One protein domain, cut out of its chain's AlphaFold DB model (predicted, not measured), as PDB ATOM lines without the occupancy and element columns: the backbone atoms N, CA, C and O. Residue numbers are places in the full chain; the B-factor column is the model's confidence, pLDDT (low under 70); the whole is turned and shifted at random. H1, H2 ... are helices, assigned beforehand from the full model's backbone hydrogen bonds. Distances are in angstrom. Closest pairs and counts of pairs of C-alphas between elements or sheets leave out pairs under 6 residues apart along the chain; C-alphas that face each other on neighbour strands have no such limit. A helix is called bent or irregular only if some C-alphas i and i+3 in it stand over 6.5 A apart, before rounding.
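Overview. This is residues 77 to 134 of the 140 residues of the protein "DEBR0S1_12244g1_1" of Dekkera bruxellensis (UniProt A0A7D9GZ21). This is a long helical hairpin with unequal legs: H1 and the first part of H2 run side by side, joined at one end by a short link, while residues 119 to 125 and 127 to 133, nearly all in H2, stick out beyond H1. The printed part has 58 residues with two named helices, H1 then H2, and is all helix. It is only just extended, close to loose, with a radius of gyration of the C-alphas of 15.6 A, and spans 47 by 19 by 9 A, a rod.

Along the chain. Find C-alpha 77 at (48.920, 48.940, 58.534); from there H1, residues 77 to 94, runs 25.1 A. After it, find C-alpha 101 at (50.486, 42.479, 29.134), where H2, residues 101 to 132, begins; it runs 47.7 A to C-alpha 132 at (37.045, 36.008, 74.405). H2 is only just irregular: C-alphas 105 and 108 are 6.8 A apart.

Arrangement. Look at Leu 79 and Leu 114, whose C-alphas, 6.8 A apart, are the closest of H1 and H2. The two touch, H2 with residues 103 to 118 alone, and form a helical hairpin at a shallow tilt of 1 degree, opposite ways. In H1 every O i to N i+4 pair is within hydrogen-bond range; in H2, 23 of 28 are.

Size, cuts and confidence. The C-alphas farthest apart, those of Asp 99 and Asn 132, are 48.3 A apart. The printed part has no cut, and its link from H1 to H2 is short, with 6 residues. Look at residues 124 to 134 for pLDDT under 70; the mean of the printed part is 78.1.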
ATOM      1  N   LEU A  77      47.650  48.317  58.892       82.62
ATOM      2  CA  LEU A  77      48.920  48.940  58.534       82.62
ATOM      3  C   LEU A  77      49.672  48.144  57.457       82.62
ATOM      4  O   LEU A  77      50.177  48.749  56.515       82.62
ATOM      5  N   ILE A  78      49.699  46.810  57.542       83.50
ATOM      6  CA  ILE A  78      50.266  45.935  56.502       83.50
ATOM      7  C   ILE A  78      49.498  46.111  55.191       83.50
ATOM      8  O   ILE A  78      50.115  46.240  54.136       83.50
ATOM      9  N   LEU A  79      48.169  46.213  55.247       82.62
ATOM     10  CA  LEU A  79      47.342  46.447  54.064       82.62
ATOM     11  C   LEU A  79      47.628  47.810  53.411       82.62
ATOM     12  O   LEU A  79      47.762  47.908  52.189       82.62
ATOM     13  N   VAL A  80      47.784  48.863  54.215       85.81
ATOM     14  CA  VAL A  80      48.205  50.187  53.728       85.81
ATOM     15  C   VAL A  80      49.608  50.116  53.123       85.81
ATOM     16  O   VAL A  80      49.837  50.617  52.026       85.81
ATOM     17  N   LEU A  81      50.550  49.444  53.780       88.44
ATOM     18  CA  LEU A  81      51.905  49.295  53.260       88.44
ATOM     19  C   LEU A  81      51.915  48.532  51.928       88.44
ATOM     20  O   LEU A  81      52.585  48.945  50.984       88.44
ATOM     21  N   HIS A  82      51.136  47.455  51.827       85.62
ATOM     22  CA  HIS A  82      51.023  46.658  50.613       85.62
ATOM     23  C   HIS A  82      50.396  47.466  49.474       85.62
ATOM     24  O   HIS A  82      50.915  47.436  48.359       85.62
ATOM     25  N   THR A  83      49.325  48.222  49.728       85.25
ATOM     26  CA  THR A  83      48.707  49.081  48.699       85.25
ATOM     27  C   THR A  83      49.673  50.154  48.202       85.25
ATOM     28  O   THR A  83      49.829  50.314  46.990       85.25
ATOM     29  N   VAL A  84      50.390  50.829  49.107       90.44
ATOM     30  CA  VAL A  84      51.421  51.819  48.754       90.44
ATOM     31  C   VAL A  84      52.545  51.175  47.944       90.44
ATOM     32  O   VAL A  84      52.960  51.721  46.922       90.44
ATOM     33  N   PHE A  85      53.009  49.991  48.351       88.88
ATOM     34  CA  PHE A  85      54.048  49.257  47.638       88.88
ATOM     35  C   PHE A  85      53.603  48.854  46.228       88.88
ATOM     36  O   PHE A  85      54.325  49.091  45.260       88.88
ATOM     37  N   THR A  86      52.406  48.282  46.083       85.56
ATOM     38  CA  THR A  86      51.858  47.878  44.782       85.56
ATOM     39  C   THR A  86      51.683  49.084  43.867       85.56
ATOM     40  O   THR A  86      52.094  49.034  42.707       85.56
ATOM     41  N   PHE A  87      51.151  50.188  44.392       87.44
ATOM     42  CA  PHE A  87      50.997  51.427  43.639       87.44
ATOM     43  C   PHE A  87      52.352  52.002  43.207       87.44
ATOM     44  O   PHE A  87      52.544  52.322  42.035       87.44
ATOM     45  N   GLY A  88      53.327  52.057  44.120       89.12
ATOM     46  CA  GLY A  88      54.689  52.500  43.826       89.12
ATOM     47  C   GLY A  88      55.367  51.631  42.767       89.12
ATOM     48  O   GLY A  88      55.932  52.149  41.807       89.12
ATOM     49  N   TYR A  89      55.252  50.308  42.870       86.06
ATOM     50  CA  TYR A  89      55.793  49.377  41.880       86.06
ATOM     51  C   TYR A  89      55.174  49.585  40.491       86.06
ATOM     52  O   TYR A  89      55.893  49.661  39.489       86.06
ATOM     53  N   MET A  90      53.846  49.728  40.424       85.12
ATOM     54  CA  MET A  90      53.126  50.018  39.180       85.12
ATOM     55  C   MET A  90      53.534  51.372  38.587       85.12
ATOM     56  O   MET A  90      53.707  51.489  37.370       85.12
ATOM     57  N   TRP A  91      53.736  52.380  39.435       86.50
ATOM     58  CA  TRP A  91      54.190  53.704  39.030       86.50
ATOM     59  C   TRP A  91      55.612  53.672  38.456       86.50
ATOM     60  O   TRP A  91      55.825  54.087  37.317       86.50
ATOM     61  N   PHE A  92      56.583  53.132  39.196       89.69
ATOM     62  CA  PHE A  92      57.992  53.148  38.795       89.69
ATOM     63  C   PHE A  92      58.279  52.272  37.573       89.69
ATOM     64  O   PHE A  92      59.043  52.679  36.699       89.69
ATOM     65  N   LYS A  93      57.677  51.080  37.491       84.44
ATOM     66  CA  LYS A  93      58.009  50.105  36.442       84.44
ATOM     67  C   LYS A  93      57.145  50.234  35.191       84.44
ATOM     68  O   LYS A  93      57.635  50.006  34.090       84.44
ATOM     69  N   PHE A  94      55.874  50.595  35.351       83.12
ATOM     70  CA  PHE A  94      54.906  50.616  34.251       83.12
ATOM     71  C   PHE A  94      54.332  52.009  33.979       83.12
ATOM     72  O   PHE A  94      53.575  52.160  33.026       83.12
ATOM     73  N   ARG A  95      54.673  53.039  34.774       83.25
ATOM     74  CA  ARG A  95      54.063  54.382  34.694       83.25
ATOM     75  C   ARG A  95      52.530  54.337  34.687       83.25
ATOM     76  O   ARG A  95      51.896  55.084  33.948       83.25
ATOM     77  N   LEU A  96      51.951  53.417  35.467       78.25
ATOM     78  CA  LEU A  96      50.507  53.137  35.514       78.25
ATOM     79  C   LEU A  96      49.866  52.741  34.167       78.25
ATOM     80  O   LEU A  96      48.647  52.812  34.022       78.25
ATOM     81  N   ARG A  97      50.649  52.286  33.184       79.44
ATOM     82  CA  ARG A  97      50.123  51.725  31.932       79.44
ATOM     83  C   ARG A  97      49.525  50.339  32.164       79.44
ATOM     84  O   ARG A  97      50.234  49.331  32.169       79.44
ATOM     85  N   LEU A  98      48.214  50.315  32.399       72.50
ATOM     86  CA  LEU A  98      47.410  49.106  32.625       72.50
ATOM     87  C   LEU A  98      47.239  48.247  31.358       72.50
ATOM     88  O   LEU A  98      46.868  47.084  31.452       72.50
ATOM     89  N   ASP A  99      47.562  48.799  30.191       78.12
ATOM     90  CA  ASP A  99      47.612  48.145  28.882       78.12
ATOM     91  C   ASP A  99      48.808  47.188  28.720       78.12
ATOM     92  O   ASP A  99      48.881  46.434  27.749       78.12
ATOM     93  N   ASN A 100      49.752  47.174  29.669       82.06
ATOM     94  CA  ASN A 100      50.924  46.314  29.583       82.06
ATOM     95  C   ASN A 100      50.578  44.834  29.887       82.06
ATOM     96  O   ASN A 100      50.167  44.517  31.009       82.06
ATOM     97  N   PRO A 101      50.834  43.892  28.955       83.88
ATOM     98  CA  PRO A 101      50.486  42.479  29.134       83.88
ATOM     99  C   PRO A 101      51.253  41.804  30.281       83.88
ATOM    100  O   PRO A 101      50.761  40.856  30.894       83.88
ATOM    101  N   VAL A 102      52.448  42.302  30.620       83.31
ATOM    102  CA  VAL A 102      53.241  41.793  31.748       83.31
ATOM    103  C   VAL A 102      52.594  42.182  33.075       83.31
ATOM    104  O   VAL A 102      52.521  41.363  33.989       83.31
ATOM    105  N   LEU A 103      52.083  43.411  33.176       79.69
ATOM    106  CA  LEU A 103      51.395  43.881  34.374       79.69
ATOM    107  C   LEU A 103      50.077  43.128  34.580       79.69
ATOM    108  O   LEU A 103      49.825  42.661  35.688       79.69
ATOM    109  N   ALA A 104      49.297  42.929  33.514       80.62
ATOM    110  CA  ALA A 104      48.039  42.182  33.559       80.62
ATOM    111  C   ALA A 104      48.213  40.751  34.100       80.62
ATOM    112  O   ALA A 104      47.353  40.250  34.822       80.62
ATOM    113  N   LYS A 105      49.355  40.109  33.816       85.69
ATOM    114  CA  LYS A 105      49.667  38.769  34.326       85.69
ATOM    115  C   LYS A 105      50.061  38.760  35.806       85.69
ATOM    116  O   LYS A 105      49.759  37.798  36.499       85.69
ATOM    117  N   ILE A 106      50.742  39.797  36.295       84.62
ATOM    118  CA  ILE A 106      51.272  39.850  37.672       84.62
ATOM    119  C   ILE A 106      50.233  40.414  38.655       84.62
ATOM    120  O   ILE A 106      50.174  39.988  39.808       84.62
ATOM    121  N   TYR A 107      49.386  41.338  38.197       82.19
ATOM    122  CA  TYR A 107      48.355  42.001  38.995       82.19
ATOM    123  C   TYR A 107      47.465  41.058  39.831       82.19
ATOM    124  O   TYR A 107      47.332  41.304  41.030       82.19
ATOM    125  N   PRO A 108      46.902  39.954  39.291       85.56
ATOM    126  CA  PRO A 108      46.080  39.049  40.092       85.56
ATOM    127  C   PRO A 108      46.862  38.384  41.227       85.56
ATOM    128  O   PRO A 108      46.308  38.196  42.307       85.56
ATOM    129  N   TYR A 109      48.152  38.091  41.047       85.00
ATOM    130  CA  TYR A 109      48.980  37.529  42.117       85.00
ATOM    131  C   TYR A 109      49.249  38.557  43.218       85.00
ATOM    132  O   TYR A 109      49.144  38.226  44.395       85.00
ATOM    133  N   LEU A 110      49.525  39.811  42.842       79.38
ATOM    134  CA  LEU A 110      49.667  40.923  43.792       79.38
ATOM    135  C   LEU A 110      48.383  41.144  44.603       79.38
ATOM    136  O   LEU A 110      48.450  41.326  45.812       79.38
ATOM    137  N   MET A 111      47.218  41.084  43.955       81.69
ATOM    138  CA  MET A 111      45.928  41.270  44.625       81.69
ATOM    139  C   MET A 111      45.502  40.060  45.461       81.69
ATOM    140  O   MET A 111      44.862  40.229  46.494       81.69
ATOM    141  N   THR A 112      45.889  38.843  45.068       85.56
ATOM    142  CA  THR A 112      45.590  37.621  45.834       85.56
ATOM    143  C   THR A 112      46.170  37.685  47.246       85.56
ATOM    144  O   THR A 112      45.472  37.340  48.197       85.56
ATOM    145  N   TRP A 113      47.406  38.170  47.403       80.00
ATOM    146  CA  TRP A 113      48.026  38.336  48.723       80.00
ATOM    147  C   TRP A 113      47.255  39.316  49.606       80.00
ATOM    148  O   TRP A 113      47.039  39.047  50.782       80.00
ATOM    149  N   LEU A 114      46.763  40.400  49.014       78.75
ATOM    150  CA  LEU A 114      45.983  41.422  49.704       78.75
ATOM    151  C   LEU A 114      44.613  40.884  50.153       78.75
ATOM    152  O   LEU A 114      44.181  41.113  51.283       78.75
ATOM    153  N   CYS A 115      43.954  40.100  49.297       81.75
ATOM    154  CA  CYS A 115      42.715  39.401  49.639       81.75
ATOM    155  C   CYS A 115      42.923  38.350  50.737       81.75
ATOM    156  O   CYS A 115      42.078  38.214  51.621       81.75
ATOM    157  N   LEU A 116      44.033  37.610  50.697       82.00
ATOM    158  CA  LEU A 116      44.363  36.614  51.713       82.00
ATOM    159  C   LEU A 116      44.567  37.272  53.082       82.00
ATOM    160  O   LEU A 116      44.032  36.787  54.076       82.00
ATOM    161  N   ASP A 117      45.264  38.404  53.119       75.44
ATOM    162  CA  ASP A 117      45.502  39.162  54.347       75.44
ATOM    163  C   ASP A 117      44.182  39.698  54.932       75.44
ATOM    164  O   ASP A 117      43.880  39.502  56.110       75.44
ATOM    165  N   LEU A 118      43.302  40.249  54.084       75.75
ATOM    166  CA  LEU A 118      41.943  40.650  54.474       75.75
ATOM    167  C   LEU A 118      41.123  39.491  55.052       75.75
ATOM    168  O   LEU A 118      40.409  39.674  56.043       75.75
ATOM    169  N   LEU A 119      41.213  38.305  54.449       79.00
ATOM    170  CA  LEU A 119      40.505  37.115  54.916       79.00
ATOM    171  C   LEU A 119      41.045  36.637  56.260       79.00
ATOM    172  O   LEU A 119      40.254  36.407  57.171       79.00
ATOM    173  N   ILE A 120      42.365  36.533  56.421       75.81
ATOM    174  CA  ILE A 120      42.993  36.141  57.691       75.81
ATOM    175  C   ILE A 120      42.577  37.099  58.798       75.81
ATOM    176  O   ILE A 120      42.304  36.678  59.915       75.81
ATOM    177  N   VAL A 121      42.461  38.383  58.493       70.25
ATOM    178  CA  VAL A 121      42.128  39.394  59.489       70.25
ATOM    179  C   VAL A 121      40.649  39.348  59.822       70.25
ATOM    180  O   VAL A 121      40.302  39.361  60.997       70.25
ATOM    181  N   GLN A 122      39.759  39.241  58.837       72.00
ATOM    182  CA  GLN A 122      38.320  39.085  59.075       72.00
ATOM    183  C   GLN A 122      38.001  37.798  59.845       72.00
ATOM    184  O   GLN A 122      37.318  37.838  60.871       72.00
ATOM    185  N   PHE A 123      38.511  36.658  59.375       72.94
ATOM    186  CA  PHE A 123      38.249  35.356  59.981       72.94
ATOM    187  C   PHE A 123      39.024  35.164  61.279       72.94
ATOM    188  O   PHE A 123      38.445  34.689  62.250       72.94
ATOM    189  N   GLY A 124      40.284  35.587  61.338       68.38
ATOM    190  CA  GLY A 124      41.121  35.547  62.535       68.38
ATOM    191  C   GLY A 124      40.579  36.446  63.639       68.38
ATOM    192  O   GLY A 124      40.428  35.971  64.760       68.38
ATOM    193  N   ASN A 125      40.161  37.682  63.328       65.81
ATOM    194  CA  ASN A 125      39.432  38.519  64.287       65.81
ATOM    195  C   ASN A 125      38.201  37.776  64.798       65.81
ATOM    196  O   ASN A 125      38.005  37.628  66.000       65.81
ATOM    197  N   LYS A 126      37.350  37.300  63.888       67.56
ATOM    198  CA  LYS A 126      36.091  36.677  64.281       67.56
ATOM    199  C   LYS A 126      36.317  35.413  65.105       67.56
ATOM    200  O   LYS A 126      35.598  35.209  66.071       67.56
ATOM    201  N   TRP A 127      37.315  34.601  64.776       67.81
ATOM    202  CA  TRP A 127      37.625  33.351  65.463       67.81
ATOM    203  C   TRP A 127      38.267  33.579  66.836       67.81
ATOM    204  O   TRP A 127      37.769  33.050  67.832       67.81
ATOM    205  N   LEU A 128      39.300  34.425  66.914       64.75
ATOM    206  CA  LEU A 128      40.025  34.704  68.157       64.75
ATOM    207  C   LEU A 128      39.152  35.476  69.158       64.75
ATOM    208  O   LEU A 128      39.180  35.220  70.363       64.75
ATOM    209  N   PHE A 129      38.320  36.393  68.654       60.97
ATOM    210  CA  PHE A 129      37.417  37.184  69.484       60.97
ATOM    211  C   PHE A 129      36.070  36.505  69.744       60.97
ATOM    212  O   PHE A 129      35.422  36.878  70.721       60.97
ATOM    213  N   SER A 130      35.669  35.485  68.967       59.31
ATOM    214  CA  SER A 130      34.473  34.658  69.236       59.31
ATOM    215  C   SER A 130      34.480  34.107  70.661       59.31
ATOM    216  O   SER A 130      33.483  34.218  71.369       59.31
ATOM    217  N   HIS A 131      35.621  33.584  71.115       54.84
ATOM    218  CA  HIS A 131      35.714  32.966  72.438       54.84
ATOM    219  C   HIS A 131      35.933  33.973  73.578       54.84
ATOM    220  O   HIS A 131      35.423  33.754  74.673       54.84
ATOM    221  N   ASN A 132      36.644  35.081  73.335       51.84
ATOM    222  CA  ASN A 132      37.045  36.008  74.405       51.84
ATOM    223  C   ASN A 132      36.189  37.281  74.520       51.84
ATOM    224  O   ASN A 132      36.044  37.811  75.616       51.84
ATOM    225  N   TYR A 133      35.612  37.786  73.425       51.56
ATOM    226  CA  TYR A 133      34.912  39.083  73.402       51.56
ATOM    227  C   TYR A 133      33.420  38.976  73.076       51.56
ATOM    228  O   TYR A 133      32.648  39.825  73.510       51.56
ATOM    229  N   TYR A 134      32.971  37.913  72.397       49.53
ATOM    230  CA  TYR A 134      31.538  37.620  72.249       49.53
ATOM    231  C   TYR A 134      30.972  36.863  73.455       49.53
ATOM    232  O   TYR A 134      30.028  36.078  73.321       49.53
TER     233      TYR A 134